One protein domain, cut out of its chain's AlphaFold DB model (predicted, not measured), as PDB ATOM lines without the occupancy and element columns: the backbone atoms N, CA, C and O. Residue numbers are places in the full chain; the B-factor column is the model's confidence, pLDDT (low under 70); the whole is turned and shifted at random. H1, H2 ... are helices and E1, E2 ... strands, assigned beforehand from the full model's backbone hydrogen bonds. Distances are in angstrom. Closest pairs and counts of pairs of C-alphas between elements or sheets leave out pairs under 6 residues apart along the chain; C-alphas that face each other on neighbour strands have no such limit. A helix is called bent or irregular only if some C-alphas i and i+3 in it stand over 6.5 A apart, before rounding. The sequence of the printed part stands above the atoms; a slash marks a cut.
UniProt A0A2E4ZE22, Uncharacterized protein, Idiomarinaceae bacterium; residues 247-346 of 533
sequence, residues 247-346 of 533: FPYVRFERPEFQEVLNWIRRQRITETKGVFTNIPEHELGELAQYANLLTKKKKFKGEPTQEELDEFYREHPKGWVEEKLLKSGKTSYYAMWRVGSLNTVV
ATOM      1  N   PHE A 247      -9.191  14.345   5.577       98.38
ATOM      2  CA  PHE A 247      -8.291  15.268   4.899       98.38
ATOM      3  C   PHE A 247      -8.822  15.689   3.526       98.38
ATOM      4  O   PHE A 247      -9.415  14.872   2.816       98.38
ATOM      5  N   PRO A 248      -8.569  16.943   3.098       97.25
ATOM      6  CA  PRO A 248      -9.131  17.475   1.854       97.25
ATOM      7  C   PRO A 248      -8.738  16.703   0.591       97.25
ATOM      8  O   PRO A 248      -9.486  16.711  -0.382       97.25
ATOM      9  N   TYR A 249      -7.568  16.056   0.588       97.25
ATOM     10  CA  TYR A 249      -7.082  15.298  -0.565       97.25
ATOM     11  C   TYR A 249      -7.698  13.898  -0.687       97.25
ATOM     12  O   TYR A 249      -7.500  13.249  -1.712       97.25
ATOM     13  N   VAL A 250      -8.431  13.417   0.327       98.25
ATOM     14  CA  VAL A 250      -9.007  12.068   0.314       98.25
ATOM     15  C   VAL A 250     -10.158  11.993  -0.683       98.25
ATOM     16  O   VAL A 250     -11.221  12.596  -0.501       98.25
ATOM     17  N   ARG A 251      -9.940  11.207  -1.736       97.31
ATOM     18  CA  ARG A 251     -10.876  10.970  -2.835       97.31
ATOM     19  C   ARG A 251     -10.686   9.558  -3.378       97.31
ATOM     20  O   ARG A 251      -9.562   9.070  -3.387       97.31
ATOM     21  N   PHE A 252     -11.777   8.962  -3.842       98.31
ATOM     22  CA  PHE A 252     -11.802   7.627  -4.436       98.31
ATOM     23  C   PHE A 252     -12.585   7.649  -5.741       98.31
ATOM     24  O   PHE A 252     -13.581   8.371  -5.860       98.31
ATOM     25  N   GLU A 253     -12.157   6.834  -6.692       97.25
ATOM     26  CA  GLU A 253     -12.852   6.600  -7.960       97.25
ATOM     27  C   GLU A 253     -13.726   5.341  -7.896       97.25
ATOM     28  O   GLU A 253     -14.800   5.305  -8.499       97.25
ATOM     29  N   ARG A 254     -13.313   4.341  -7.110       96.75
ATOM     30  CA  ARG A 254     -14.007   3.063  -6.938       96.75
ATOM     31  C   ARG A 254     -15.222   3.187  -6.018       96.75
ATOM     32  O   ARG A 254     -15.092   3.732  -4.915       96.75
ATOM     33  N   PRO A 255     -16.386   2.631  -6.398       98.00
ATOM     34  CA  PRO A 255     -17.581   2.684  -5.560       98.00
ATOM     35  C   PRO A 255     -17.388   1.993  -4.200       98.00
ATOM     36  O   PRO A 255     -17.927   2.450  -3.194       98.00
ATOM     37  N   GLU A 256     -16.572   0.939  -4.139       98.25
ATOM     38  CA  GLU A 256     -16.279   0.180  -2.922       98.25
ATOM     39  C   GLU A 256     -15.622   1.052  -1.842       98.25
ATOM     40  O   GLU A 256     -16.014   0.992  -0.674       98.25
ATOM     41  N   PHE A 257     -14.645   1.884  -2.221       98.38
ATOM     42  CA  PHE A 257     -13.974   2.812  -1.305       98.38
ATOM     43  C   PHE A 257     -14.768   4.107  -1.095       98.38
ATOM     44  O   PHE A 257     -14.760   4.659   0.009       98.38
ATOM     45  N   GLN A 258     -15.511   4.573  -2.107       98.50
ATOM     46  CA  GLN A 258     -16.435   5.700  -1.956       98.50
ATOM     47  C   GLN A 258     -17.485   5.424  -0.878       98.50
ATOM     48  O   GLN A 258     -17.730   6.293  -0.043       98.50
ATOM     49  N   GLU A 259     -18.061   4.220  -0.837       98.19
ATOM     50  CA  GLU A 259     -19.055   3.878   0.181       98.19
ATOM     51  C   GLU A 259     -18.458   3.729   1.583       98.19
ATOM     52  O   GLU A 259     -19.107   4.113   2.557       98.19
ATOM     53  N   VAL A 260     -17.199   3.293   1.711       98.25
ATOM     54  CA  VAL A 260     -16.477   3.362   2.996       98.25
ATOM     55  C   VAL A 260     -16.348   4.814   3.454       98.25
ATOM     56  O   VAL A 260     -16.710   5.146   4.584       98.25
ATOM     57  N   LEU A 261     -15.881   5.701   2.574       98.44
ATOM     58  CA  LEU A 261     -15.720   7.120   2.881       98.44
ATOM     59  C   LEU A 261     -17.061   7.781   3.235       98.44
ATOM     60  O   LEU A 261     -17.159   8.487   4.239       98.44
ATOM     61  N   ASN A 262     -18.106   7.524   2.449       98.00
ATOM     62  CA  ASN A 262     -19.455   8.038   2.680       98.00
ATOM     63  C   ASN A 262     -20.023   7.554   4.013       98.00
ATOM     64  O   ASN A 262     -20.639   8.340   4.738       98.00
ATOM     65  N   TRP A 263     -19.811   6.279   4.352       97.56
ATOM     66  CA  TRP A 263     -20.226   5.734   5.635       97.56
ATOM     67  C   TRP A 263     -19.510   6.440   6.786       97.56
ATOM     68  O   TRP A 263     -20.189   6.913   7.697       97.56
ATOM     69  N   ILE A 264     -18.178   6.591   6.717       97.19
ATOM     70  CA  ILE A 264     -17.374   7.267   7.749       97.19
ATOM     71  C   ILE A 264     -17.850   8.707   7.954       97.19
ATOM     72  O   ILE A 264     -18.109   9.094   9.091       97.19
ATOM     73  N   ARG A 265     -18.040   9.487   6.880       97.56
ATOM     74  CA  ARG A 265     -18.490  10.891   6.963       97.56
ATOM     75  C   ARG A 265     -19.828  11.065   7.687       97.56
ATOM     76  O   ARG A 265     -20.071  12.092   8.307       97.56
ATOM     77  N   ARG A 266     -20.708  10.063   7.649       96.62
ATOM     78  CA  ARG A 266     -22.021  10.121   8.319       96.62
ATOM     79  C   ARG A 266     -21.958   9.816   9.817       96.62
ATOM     80  O   ARG A 266     -22.966   9.984  10.500       96.62
ATOM     81  N   GLN A 267     -20.820   9.351  10.333       95.94
ATOM     82  CA  GLN A 267     -20.729   8.905  11.719       95.94
ATOM     83  C   GLN A 267     -20.459  10.054  12.690       95.94
ATOM     84  O   GLN A 267     -19.567  10.884  12.494       95.94
ATOM     85  N   ARG A 268     -21.169  10.000  13.818       96.94
ATOM     86  CA  ARG A 268     -20.882  10.757  15.036       96.94
ATOM     87  C   ARG A 268     -20.606   9.777  16.165       96.94
ATOM     88  O   ARG A 268     -21.474   8.982  16.514       96.94
ATOM     89  N   ILE A 269     -19.425   9.863  16.768       95.06
ATOM     90  CA  ILE A 269     -18.990   8.922  17.807       95.06
ATOM     91  C   ILE A 269     -18.816   9.617  19.153       95.06
ATOM     92  O   ILE A 269     -18.361  10.756  19.214       95.06
ATOM     93  N   THR A 270     -19.145   8.931  20.244       93.38
ATOM     94  CA  THR A 270     -18.934   9.404  21.629       93.38
ATOM     95  C   THR A 270     -17.763   8.695  22.312       93.38
ATOM     96  O   THR A 270     -17.196   9.187  23.289       93.38
ATOM     97  N   GLU A 271     -17.341   7.556  21.767       89.62
ATOM     98  CA  GLU A 271     -16.134   6.837  22.141       89.62
ATOM     99  C   GLU A 271     -15.474   6.227  20.907       89.62
ATOM    100  O   GLU A 271     -16.131   5.985  19.904       89.62
ATOM    101  N   THR A 272     -14.167   5.977  20.967       86.56
ATOM    102  CA  THR A 272     -13.432   5.411  19.826       86.56
ATOM    103  C   THR A 272     -13.484   3.887  19.791       86.56
ATOM    104  O   THR A 272     -13.192   3.291  18.765       86.56
ATOM    105  N   LYS A 273     -13.741   3.217  20.922       84.44
ATOM    106  CA  LYS A 273     -13.648   1.754  21.005       84.44
ATOM    107  C   LYS A 273     -14.898   1.117  20.411       84.44
ATOM    108  O   LYS A 273     -16.002   1.487  20.773       84.44
ATOM    109  N   GLY A 274     -14.710   0.131  19.538       82.12
ATOM    110  CA  GLY A 274     -15.805  -0.677  18.994       82.12
ATOM    111  C   GLY A 274     -16.600  -0.042  17.849       82.12
ATOM    112  O   GLY A 274     -17.389  -0.752  17.239       82.12
ATOM    113  N   VAL A 275     -16.342   1.225  17.500       87.88
ATOM    114  CA  VAL A 275     -17.068   1.982  16.453       87.88
ATOM    115  C   VAL A 275     -17.122   1.249  15.108       87.88
ATOM    116  O   VAL A 275     -18.119   1.326  14.403       87.88
ATOM    117  N   PHE A 276     -16.065   0.518  14.750       91.88
ATOM    118  CA  PHE A 276     -15.951  -0.170  13.458       91.88
ATOM    119  C   PHE A 276     -16.225  -1.678  13.539       91.88
ATOM    120  O   PHE A 276     -15.785  -2.447  12.687       91.88
ATOM    121  N   THR A 277     -16.914  -2.141  14.585       92.75
ATOM    122  CA  THR A 277     -17.158  -3.573  14.823       92.75
ATOM    123  C   THR A 277     -18.612  -3.854  15.168       92.75
ATOM    124  O   THR A 277     -19.245  -3.055  15.847       92.75
ATOM    125  N   ASN A 278     -19.114  -5.029  14.775       91.38
ATOM    126  CA  ASN A 278     -20.497  -5.465  15.013       91.38
ATOM    127  C   ASN A 278     -21.560  -4.501  14.453       91.38
ATOM    128  O   ASN A 278     -22.617  -4.336  15.057       91.38
ATOM    129  N   ILE A 279     -21.291  -3.907  13.291       94.50
ATOM    130  CA  ILE A 279     -22.194  -2.987  12.603       94.50
ATOM    131  C   ILE A 279     -23.315  -3.803  11.934       94.50
ATOM    132  O   ILE A 279     -23.018  -4.704  11.137       94.50
ATOM    133  N   PRO A 280     -24.598  -3.544  12.241       94.56
ATOM    134  CA  PRO A 280     -25.726  -4.175  11.561       94.56
ATOM    135  C   PRO A 280     -25.785  -3.847  10.060       94.56
ATOM    136  O   PRO A 280     -25.530  -2.721   9.642       94.56
ATOM    137  N   GLU A 281     -26.233  -4.801   9.237       95.56
ATOM    138  CA  GLU A 281     -26.356  -4.640   7.769       95.56
ATOM    139  C   GLU A 281     -27.208  -3.433   7.329       95.56
ATOM    140  O   GLU A 281     -27.035  -2.890   6.238       95.56
ATOM    141  N   HIS A 282     -28.169  -3.013   8.151       93.25
ATOM    142  CA  HIS A 282     -29.001  -1.853   7.842       93.25
ATOM    143  C   HIS A 282     -28.288  -0.520   8.128       93.25
ATOM    144  O   HIS A 282     -28.569   0.456   7.442       93.25
ATOM    145  N   GLU A 283     -27.337  -0.492   9.068       94.19
ATOM    146  CA  GLU A 283     -26.527   0.692   9.397       94.19
ATOM    147  C   GLU A 283     -25.352   0.889   8.429       94.19
ATOM    148  O   GLU A 283     -24.887   2.011   8.239       94.19
ATOM    149  N   LEU A 284     -24.890  -0.183   7.776       94.50
ATOM    150  CA  LEU A 284     -23.910  -0.092   6.686       94.50
ATOM    151  C   LEU A 284     -24.495   0.563   5.424       94.50
ATOM    152  O   LEU A 284     -23.757   1.143   4.634       94.50
ATOM    153  N   GLY A 285     -25.816   0.505   5.230       93.25
ATOM    154  CA  GLY A 285     -26.464   1.070   4.045       93.25
ATOM    155  C   GLY A 285     -25.967   0.414   2.751       93.25
ATOM    156  O   GLY A 285     -25.957  -0.812   2.649       93.25
ATOM    157  N   GLU A 286     -25.557   1.233   1.782       95.12
ATOM    158  CA  GLU A 286     -25.039   0.793   0.477       95.12
ATOM    159  C   GLU A 286     -23.690   0.073   0.581       95.12
ATOM    160  O   GLU A 286     -23.416  -0.820  -0.216       95.12
ATOM    161  N   LEU A 287     -22.875   0.374   1.600       96.62
ATOM    162  CA  LEU A 287     -21.607  -0.322   1.835       96.62
ATOM    163  C   LEU A 287     -21.809  -1.829   2.060       96.62
ATOM    164  O   LEU A 287     -20.933  -2.627   1.741       96.62
ATOM    165  N   ALA A 288     -22.983  -2.241   2.553       96.38
ATOM    166  CA  ALA A 288     -23.298  -3.649   2.784       96.38
ATOM    167  C   ALA A 288     -23.171  -4.522   1.521       96.38
ATOM    168  O   ALA A 288     -22.947  -5.721   1.655       96.38
ATOM    169  N   GLN A 289     -23.304  -3.949   0.317       96.38
ATOM    170  CA  GLN A 289     -23.169  -4.698  -0.939       96.38
ATOM    171  C   GLN A 289     -21.712  -5.038  -1.289       96.38
ATOM    172  O   GLN A 289     -21.472  -6.006  -2.005       96.38
ATOM    173  N   TYR A 290     -20.759  -4.255  -0.774       97.62
ATOM    174  CA  TYR A 290     -19.321  -4.441  -0.982       97.62
ATOM    175  C   TYR A 290     -18.639  -5.101   0.222       97.62
ATOM    176  O   TYR A 290     -17.482  -5.493   0.137       97.62
ATOM    177  N   ALA A 291     -19.336  -5.231   1.351       97.19
ATOM    178  CA  ALA A 291     -18.797  -5.787   2.584       97.19
ATOM    179  C   ALA A 291     -19.077  -7.291   2.716       97.19
ATOM    180  O   ALA A 291     -20.179  -7.774   2.446       97.19
ATOM    181  N   ASN A 292     -18.115  -8.031   3.263       96.75
ATOM    182  CA  ASN A 292     -18.359  -9.375   3.767       96.75
ATOM    183  C   ASN A 292     -19.042  -9.298   5.140       96.75
ATOM    184  O   ASN A 292     -18.525  -8.698   6.087       96.75
ATOM    185  N   LEU A 293     -20.214  -9.932   5.257       96.50
ATOM    186  CA  LEU A 293     -21.028  -9.931   6.475       96.50
ATOM    187  C   LEU A 293     -21.150 -11.328   7.079       96.50
ATOM    188  O   LEU A 293     -21.288 -12.336   6.386       96.50
ATOM    189  N   LEU A 294     -21.172 -11.380   8.408       95.94
ATOM    190  CA  LEU A 294     -21.377 -12.601   9.171       95.94
ATOM    191  C   LEU A 294     -22.846 -12.746   9.553       95.94
ATOM    192  O   LEU A 294     -23.431 -11.878  10.203       95.94
ATOM    193  N   THR A 295     -23.419 -13.903   9.235       96.31
ATOM    194  CA  THR A 295     -24.751 -14.271   9.712       96.31
ATOM    195  C   THR A 295     -24.691 -14.680  11.184       96.31
ATOM    196  O   THR A 295     -24.041 -15.659  11.563       96.31
ATOM    197  N   LYS A 296     -25.407 -13.943  12.030       95.88
ATOM    198  CA  LYS A 296     -25.692 -14.282  13.423       95.88
ATOM    199  C   LYS A 296     -27.039 -14.980  13.514       95.88
ATOM    200  O   LYS A 296     -27.908 -14.801  12.666       95.88
ATOM    201  N   LYS A 297     -27.190 -15.794  14.559       95.12
ATOM    202  CA  LYS A 297     -28.429 -16.513  14.831       95.12
ATOM    203  C   LYS A 297     -28.759 -16.556  16.312       95.12
ATOM    204  O   LYS A 297     -27.873 -16.777  17.138       95.12
ATOM    205  N   LYS A 298     -30.045 -16.446  16.633       95.62
ATOM    206  CA  LYS A 298     -30.610 -16.611  17.976       95.62
ATOM    207  C   LYS A 298     -31.799 -17.553  17.888       95.62
ATOM    208  O   LYS A 298     -32.686 -17.373  17.065       95.62
ATOM    209  N   LYS A 299     -31.804 -18.592  18.719       94.94
ATOM    210  CA  LYS A 299     -32.892 -19.572  18.733       94.94
ATOM    211  C   LYS A 299     -34.086 -19.017  19.513       94.94
ATOM    212  O   LYS A 299     -33.900 -18.562  20.642       94.94
ATOM    213  N   PHE A 300     -35.288 -19.119  18.954       93.19
ATOM    214  CA  PHE A 300     -36.527 -18.863  19.691       93.19
ATOM    215  C   PHE A 300     -36.858 -20.025  20.641       93.19
ATOM    216  O   PHE A 300     -36.432 -21.169  20.437       93.19
ATOM    217  N   LYS A 301     -37.619 -19.752  21.710       90.88
ATOM    218  CA  LYS A 301     -38.045 -20.797  22.663       90.88
ATOM    219  C   LYS A 301     -39.056 -21.773  22.042       90.88
ATOM    220  O   LYS A 301     -39.092 -22.935  22.444       90.88
ATOM    221  N   GLY A 302     -39.819 -21.313  21.053       89.56
ATOM    222  CA  GLY A 302     -40.811 -22.065  20.288       89.56
ATOM    223  C   GLY A 302     -41.085 -21.375  18.951       89.56
ATOM    224  O   GLY A 302     -40.202 -20.690  18.436       89.56
ATOM    225  N   GLU A 303     -42.281 -21.573  18.403       92.75
ATOM    226  CA  GLU A 303     -42.782 -20.754  17.294       92.75
ATOM    227  C   GLU A 303     -42.898 -19.297  17.766       92.75
ATOM    228  O   GLU A 303     -43.502 -19.071  18.820       92.75
ATOM    229  N   PRO A 304     -42.256 -18.338  17.076       92.12
ATOM    230  CA  PRO A 304     -42.197 -16.963  17.543       92.12
ATOM    231  C   PRO A 304     -43.582 -16.317  17.492       92.12
ATOM    232  O   PRO A 304     -44.304 -16.449  16.502       92.12
ATOM    233  N   THR A 305     -43.952 -15.598  18.549       94.75
ATOM    234  CA  THR A 305     -45.182 -14.794  18.543       94.75
ATOM    235  C   THR A 305     -45.011 -13.552  17.664       94.75
ATOM    236  O   THR A 305     -43.890 -13.124  17.387       94.75
ATOM    237  N   GLN A 306     -46.115 -12.918  17.254       94.62
ATOM    238  CA  GLN A 306     -46.040 -11.658  16.504       94.62
ATOM    239  C   GLN A 306     -45.285 -10.568  17.284       94.62
ATOM    240  O   GLN A 306     -44.514  -9.827  16.693       94.62
ATOM    241  N   GLU A 307     -45.438 -10.515  18.611       94.56
ATOM    242  CA  GLU A 307     -44.704  -9.570  19.463       94.56
ATOM    243  C   GLU A 307     -43.187  -9.820  19.427       94.56
ATOM    244  O   GLU A 307     -42.413  -8.872  19.295       94.56
ATOM    245  N   GLU A 308     -42.757 -11.088  19.491       93.81
ATOM    246  CA  GLU A 308     -41.340 -11.467  19.385       93.81
ATOM    247  C   GLU A 308     -40.769 -11.150  17.993       93.81
ATOM    248  O   GLU A 308     -39.607 -10.753  17.875       93.81
ATOM    249  N   LEU A 309     -41.577 -11.297  16.937       94.31
ATOM    250  CA  LEU A 309     -41.203 -10.916  15.573       94.31
ATOM    251  C   LEU A 309     -41.088  -9.396  15.422       94.31
ATOM    252  O   LEU A 309     -40.107  -8.917  14.859       94.31
ATOM    253  N   ASP A 310     -42.051  -8.638  15.940       95.50
ATOM    254  CA  ASP A 310     -42.061  -7.177  15.860       95.50
ATOM    255  C   ASP A 310     -40.888  -6.568  16.635       95.50
ATOM    256  O   ASP A 310     -40.294  -5.585  16.192       95.50
ATOM    257  N   GLU A 311     -40.535  -7.135  17.792       95.38
ATOM    258  CA  GLU A 311     -39.326  -6.763  18.529       95.38
ATOM    259  C   GLU A 311     -38.065  -7.082  17.719       95.38
ATOM    260  O   GLU A 311     -37.223  -6.204  17.522       95.38
ATOM    261  N   PHE A 312     -37.970  -8.296  17.170       95.12
ATOM    262  CA  PHE A 312     -36.829  -8.715  16.362       95.12
ATOM    263  C   PHE A 312     -36.620  -7.834  15.122       95.12
ATOM    264  O   PHE A 312     -35.507  -7.369  14.897       95.12
ATOM    265  N   TYR A 313     -37.662  -7.558  14.334       95.88
ATOM    266  CA  TYR A 313     -37.544  -6.722  13.135       95.88
ATOM    267  C   TYR A 313     -37.339  -5.237  13.456       95.88
ATOM    268  O   TYR A 313     -36.806  -4.501  12.626       95.88
ATOM    269  N   ARG A 314     -37.701  -4.783  14.662       94.50
ATOM    270  CA  ARG A 314     -37.367  -3.433  15.135       94.50
ATOM    271  C   ARG A 314     -35.877  -3.292  15.436       94.50
ATOM    272  O   ARG A 314     -35.293  -2.272  15.093       94.50
ATOM    273  N   GLU A 315     -35.268  -4.301  16.057       92.56
ATOM    274  CA  GLU A 315     -33.822  -4.335  16.331       92.56
ATOM    275  C   GLU A 315     -32.996  -4.675  15.080       92.56
ATOM    276  O   GLU A 315     -31.880  -4.189  14.885       92.56
ATOM    277  N   HIS A 316     -33.545  -5.522  14.211       94.25
ATOM    278  CA  HIS A 316     -32.891  -6.036  13.017       94.25
ATOM    279  C   HIS A 316     -33.809  -5.893  11.793       94.25
ATOM    280  O   HIS A 316     -34.352  -6.887  11.312       94.25
ATOM    281  N   PRO A 317     -33.932  -4.680  11.219       95.31
ATOM    282  CA  PRO A 317     -34.823  -4.414  10.084       95.31
ATOM    283  C   PRO A 317     -34.579  -5.280   8.842       95.31
ATOM    284  O   PRO A 317     -35.501  -5.537   8.077       95.31
ATOM    285  N   LYS A 318     -33.336  -5.736   8.636       93.88
ATOM    286  CA  LYS A 318     -32.939  -6.659   7.553       93.88
ATOM    287  C   LYS A 318     -32.813  -8.123   8.012       93.88
ATOM    288  O   LYS A 318     -32.300  -8.963   7.279       93.88
ATOM    289  N   GLY A 319     -33.216  -8.433   9.243       94.69
ATOM    290  CA  GLY A 319     -33.221  -9.796   9.763       94.69
ATOM    291  C   GLY A 319     -34.252 -10.678   9.057       94.69
ATOM    292  O   GLY A 319     -35.134 -10.193   8.355       94.69
ATOM    293  N   TRP A 320     -34.153 -11.989   9.254       96.62
ATOM    294  CA  TRP A 320     -35.142 -12.964   8.799       96.62
ATOM    295  C   TRP A 320     -35.283 -14.103   9.809       96.62
ATOM    296  O   TRP A 320     -34.430 -14.292  10.678       96.62
ATOM    297  N   VAL A 321     -36.360 -14.876   9.700       96.12
ATOM    298  CA  VAL A 321     -36.563 -16.082  10.509       96.12
ATOM    299  C   VAL A 321     -36.325 -17.318   9.652       96.12
ATOM    300  O   VAL A 321     -36.849 -17.429   8.548       96.12
ATOM    301  N   GLU A 322     -35.518 -18.247  10.160       95.75
ATOM    302  CA  GLU A 322     -35.260 -19.540   9.531       95.75
ATOM    303  C   GLU A 322     -35.911 -20.664  10.340       95.75
ATOM    304  O   GLU A 322     -35.685 -20.809  11.548       95.75
ATOM    305  N   GLU A 323     -36.695 -21.490   9.655       94.56
ATOM    306  CA  GLU A 323     -37.301 -22.693  10.212       94.56
ATOM    307  C   GLU A 323     -36.444 -23.919   9.905       94.56
ATOM    308  O   GLU A 323     -36.065 -24.176   8.764       94.56
ATOM    309  N   LYS A 324     -36.156 -24.721  10.933       92.56
ATOM    310  CA  LYS A 324     -35.352 -25.936  10.797       92.56
ATOM    311  C   LYS A 324     -36.023 -27.128  11.456       92.56
ATOM    312  O   LYS A 324     -36.172 -27.174  12.680       92.56
ATOM    313  N   LEU A 325     -36.335 -28.140  10.652       91.94
ATOM    314  CA  LEU A 325     -36.824 -29.427  11.136       91.94
ATOM    315  C   LEU A 325     -35.690 -30.206  11.824       91.94
ATOM    316  O   LEU A 325     -34.627 -30.445  11.246       91.94
ATOM    317  N   LEU A 326     -35.900 -30.597  13.080       88.19
ATOM    318  CA  LEU A 326     -34.953 -31.411  13.836       88.19
ATOM    319  C   LEU A 326     -35.161 -32.904  13.565       88.19
ATOM    320  O   LEU A 326     -36.265 -33.352  13.266       88.19
ATOM    321  N   LYS A 327     -34.117 -33.708  13.811       86.44
ATOM    322  CA  LYS A 327     -34.191 -35.184  13.769       86.44
ATOM    323  C   LYS A 327     -35.262 -35.773  14.702       86.44
ATOM    324  O   LYS A 327     -35.681 -36.903  14.505       86.44
ATOM    325  N   SER A 328     -35.693 -35.016  15.713       85.00
ATOM    326  CA  SER A 328     -36.773 -35.380  16.637       85.00
ATOM    327  C   SER A 328     -38.185 -35.133  16.086       85.00
ATOM    328  O   SER A 328     -39.150 -35.359  16.811       85.00
ATOM    329  N   GLY A 329     -38.324 -34.616  14.860       86.00
ATOM    330  CA  GLY A 329     -39.606 -34.241  14.255       86.00
ATOM    331  C   GLY A 329     -40.164 -32.891  14.722       86.00
ATOM    332  O   GLY A 329     -41.222 -32.483  14.262       86.00
ATOM    333  N   LYS A 330     -39.466 -32.180  15.620       88.25
ATOM    334  CA  LYS A 330     -39.845 -30.831  16.076       88.25
ATOM    335  C   LYS A 330     -39.221 -29.752  15.189       88.25
ATOM    336  O   LYS A 330     -38.046 -29.863  14.840       88.25
ATOM    337  N   THR A 331     -39.957 -28.681  14.908       91.88
ATOM    338  CA  THR A 331     -39.427 -27.480  14.241       91.88
ATOM    339  C   THR A 331     -38.726 -26.573  15.252       91.88
ATOM    340  O   THR A 331     -39.159 -26.427  16.394       91.88
ATOM    341  N   SER A 332     -37.589 -26.000  14.864       93.25
ATOM    342  CA  SER A 332     -36.917 -24.925  15.595       93.25
ATOM    343  C   SER A 332     -36.861 -23.677  14.734       93.25
ATOM    344  O   SER A 332     -36.507 -23.770  13.564       93.25
ATOM    345  N   TYR A 333     -37.132 -22.535  15.349       95.69
ATOM    346  CA  TYR A 333     -37.126 -21.232  14.699       95.69
ATOM    347  C   TYR A 333     -35.884 -20.462  15.143       95.69
ATOM    348  O   TYR A 333     -35.531 -20.457  16.331       95.69
ATOM    349  N   TYR A 334     -35.208 -19.824  14.195       96.44
ATOM    350  CA  TYR A 334     -34.016 -19.025  14.440       96.44
ATOM    351  C   TYR A 334     -34.217 -17.620  13.886       96.44
ATOM    352  O   TYR A 334     -34.494 -17.463  12.706       96.44
ATOM    353  N   ALA A 335     -34.041 -16.611  14.731       96.06
ATOM    354  CA  ALA A 335     -33.829 -15.236  14.303       96.06
ATOM    355  C   ALA A 335     -32.427 -15.136  13.705       96.06
ATOM    356  O   ALA A 335     -31.453 -15.499  14.370       96.06
ATOM    357  N   MET A 336     -32.333 -14.658  12.475       97.25
ATOM    358  CA  MET A 336     -31.112 -14.579  11.685       97.25
ATOM    359  C   MET A 336     -30.890 -13.135  11.247       97.25
ATOM    360  O   MET A 336     -31.802 -12.490  10.746       97.25
ATOM    361  N   TRP A 337     -29.687 -12.606  11.418       96.88
ATOM    362  CA  TRP A 337     -29.358 -11.256  10.958       96.88
ATOM    363  C   TRP A 337     -27.887 -11.179  10.575       96.88
ATOM    364  O   TRP A 337     -27.091 -12.035  10.964       96.88
ATOM    365  N   ARG A 338     -27.515 -10.161   9.804       96.69
ATOM    366  CA  ARG A 338     -26.136  -9.955   9.361       96.69
ATOM    367  C   ARG A 338     -25.488  -8.793  10.096       96.69
ATOM    368  O   ARG A 338     -26.108  -7.749  10.304       96.69
ATOM    369  N   VAL A 339     -24.232  -8.998  10.476       96.12
ATOM    370  CA  VAL A 339     -23.366  -7.981  11.082       96.12
ATOM    371  C   VAL A 339     -21.967  -8.073  10.487       96.12
ATOM    372  O   VAL A 339     -21.523  -9.163  10.124       96.12
ATOM    373  N   GLY A 340     -21.255  -6.953  10.430       93.69
ATOM    374  CA  GLY A 340     -19.873  -6.894   9.952       93.69
ATOM    375  C   GLY A 340     -18.985  -6.006  10.819       93.69
ATOM    376  O   GLY A 340     -19.464  -5.221  11.639       93.69
ATOM    377  N   SER A 341     -17.671  -6.139  10.661       95.00
ATOM    378  CA  SER A 341     -16.753  -5.010  10.862       95.00
ATOM    379  C   SER A 341     -16.920  -4.012   9.716       95.00
ATOM    380  O   SER A 341     -17.497  -4.354   8.682       95.00
ATOM    381  N   LEU A 342     -16.400  -2.794   9.871       97.12
ATOM    382  CA  LEU A 342     -16.246  -1.891   8.735       97.12
ATOM    383  C   LEU A 342     -15.245  -2.526   7.762       97.12
ATOM    384  O   LEU A 342     -14.061  -2.610   8.072       97.12
ATOM    385  N   ASN A 343     -15.728  -3.020   6.626       98.00
ATOM    386  CA  ASN A 343     -14.896  -3.655   5.613       98.00
ATOM    387  C   ASN A 343     -15.454  -3.419   4.208       98.00
ATOM    388  O   ASN A 343     -16.630  -3.088   4.056       98.00
ATOM    389  N   THR A 344     -14.604  -3.596   3.202       98.25
ATOM    390  CA  THR A 344     -14.997  -3.598   1.790       98.25
ATOM    391  C   THR A 344     -14.150  -4.599   1.010       98.25
ATOM    392  O   THR A 344     -12.996  -4.849   1.366       98.25
ATOM    393  N   VAL A 345     -14.720  -5.203  -0.027       98.00
ATOM    394  CA  VAL A 345     -14.074  -6.207  -0.875       98.00
ATOM    395  C   VAL A 345     -13.871  -5.620  -2.259       98.00
ATOM    396  O   VAL A 345     -14.830  -5.241  -2.924       98.00
ATOM    397  N   VAL A 346     -12.620  -5.594  -2.700       97.19
ATOM    398  CA  VAL A 346     -12.197  -5.017  -3.975       97.19
ATOM    399  C   VAL A 346     -11.419  -6.086  -4.728       97.19
ATOM    400  O   VAL A 346     -10.435  -6.612  -4.215       97.19
TER     401      VAL A 346
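AT A GLANCE: This is residues 247 to 346 of the 533 residues of an uncharacterized protein of Idiomarinaceae bacterium (UniProt A0A2E4ZE22). The domain is a long rod: a narrow, strongly twisted sheet of E1, E3 and E2 reaches to one end with H3 grazing it, and the helical hairpin of H1 and H2 lies toward the other, with E4 near H1. Residues 268 to 273, in the link between the two helices, stick out. The printed part has 100 residues, with three named helices and four named strands in the order H1, H2, E1, H3, E2, E3, E4; the sheet's order is E1, E3, E2, antiparallel, and the class is mixed. It is loose, with a radius of gyration of the C-alphas of 17.5 A and spans of 61 by 30 by 21 A.

HOW THE PARTS SIT: H1, residues 255 to 265, and H2, residues 281 to 289, touch at a shallow tilt of 28 degrees, opposite ways; their closest C-alphas, of Glu 259 and Leu 287, are 5.2 A apart. H2 is irregular, with C-alphas 283 and 286 9.0 A apart. E1, residues 294 to 299, is an antiparallel neighbour of E3, residues 331 to 340, with N 296 and O 337 2.8 A apart. H3, residues 306 to 315, only grazes the sheet. E2, residues 320 to 325, forms a hairpin with E3, with N 322 and O 334 2.9 A apart. E1, H3 and E2 make a split strand-helix-strand unit, two strands running the same way with E3 between them; its crossover is right-handed. E3 runs on into E4, residues 343 to 346, at 77 degrees. Every O i to N i+4 pair is within hydrogen-bond range in H3, 6 of 7 in H1 and 0 of 5 in H2, where 3 of 6 O i to N i+3 pairs are.

IN THESE COORDINATES: H1 begins at C-alpha 255 (-17.581, 2.684, -5.560) and is 15.0 A long. H3 is 14.2 A long, E1 16.5 A, E2 16.7 A and E3 28.7 A. E4 ends at C-alpha 346 (-12.197, -5.017, -3.975).

THE WHOLE: The C-alphas farthest apart, of Pro 248 and Ser 328, are 61.5 A apart. The link from H1 to H2 is long, the printed part has no cut, and no printed residue is under 70 in pLDDT.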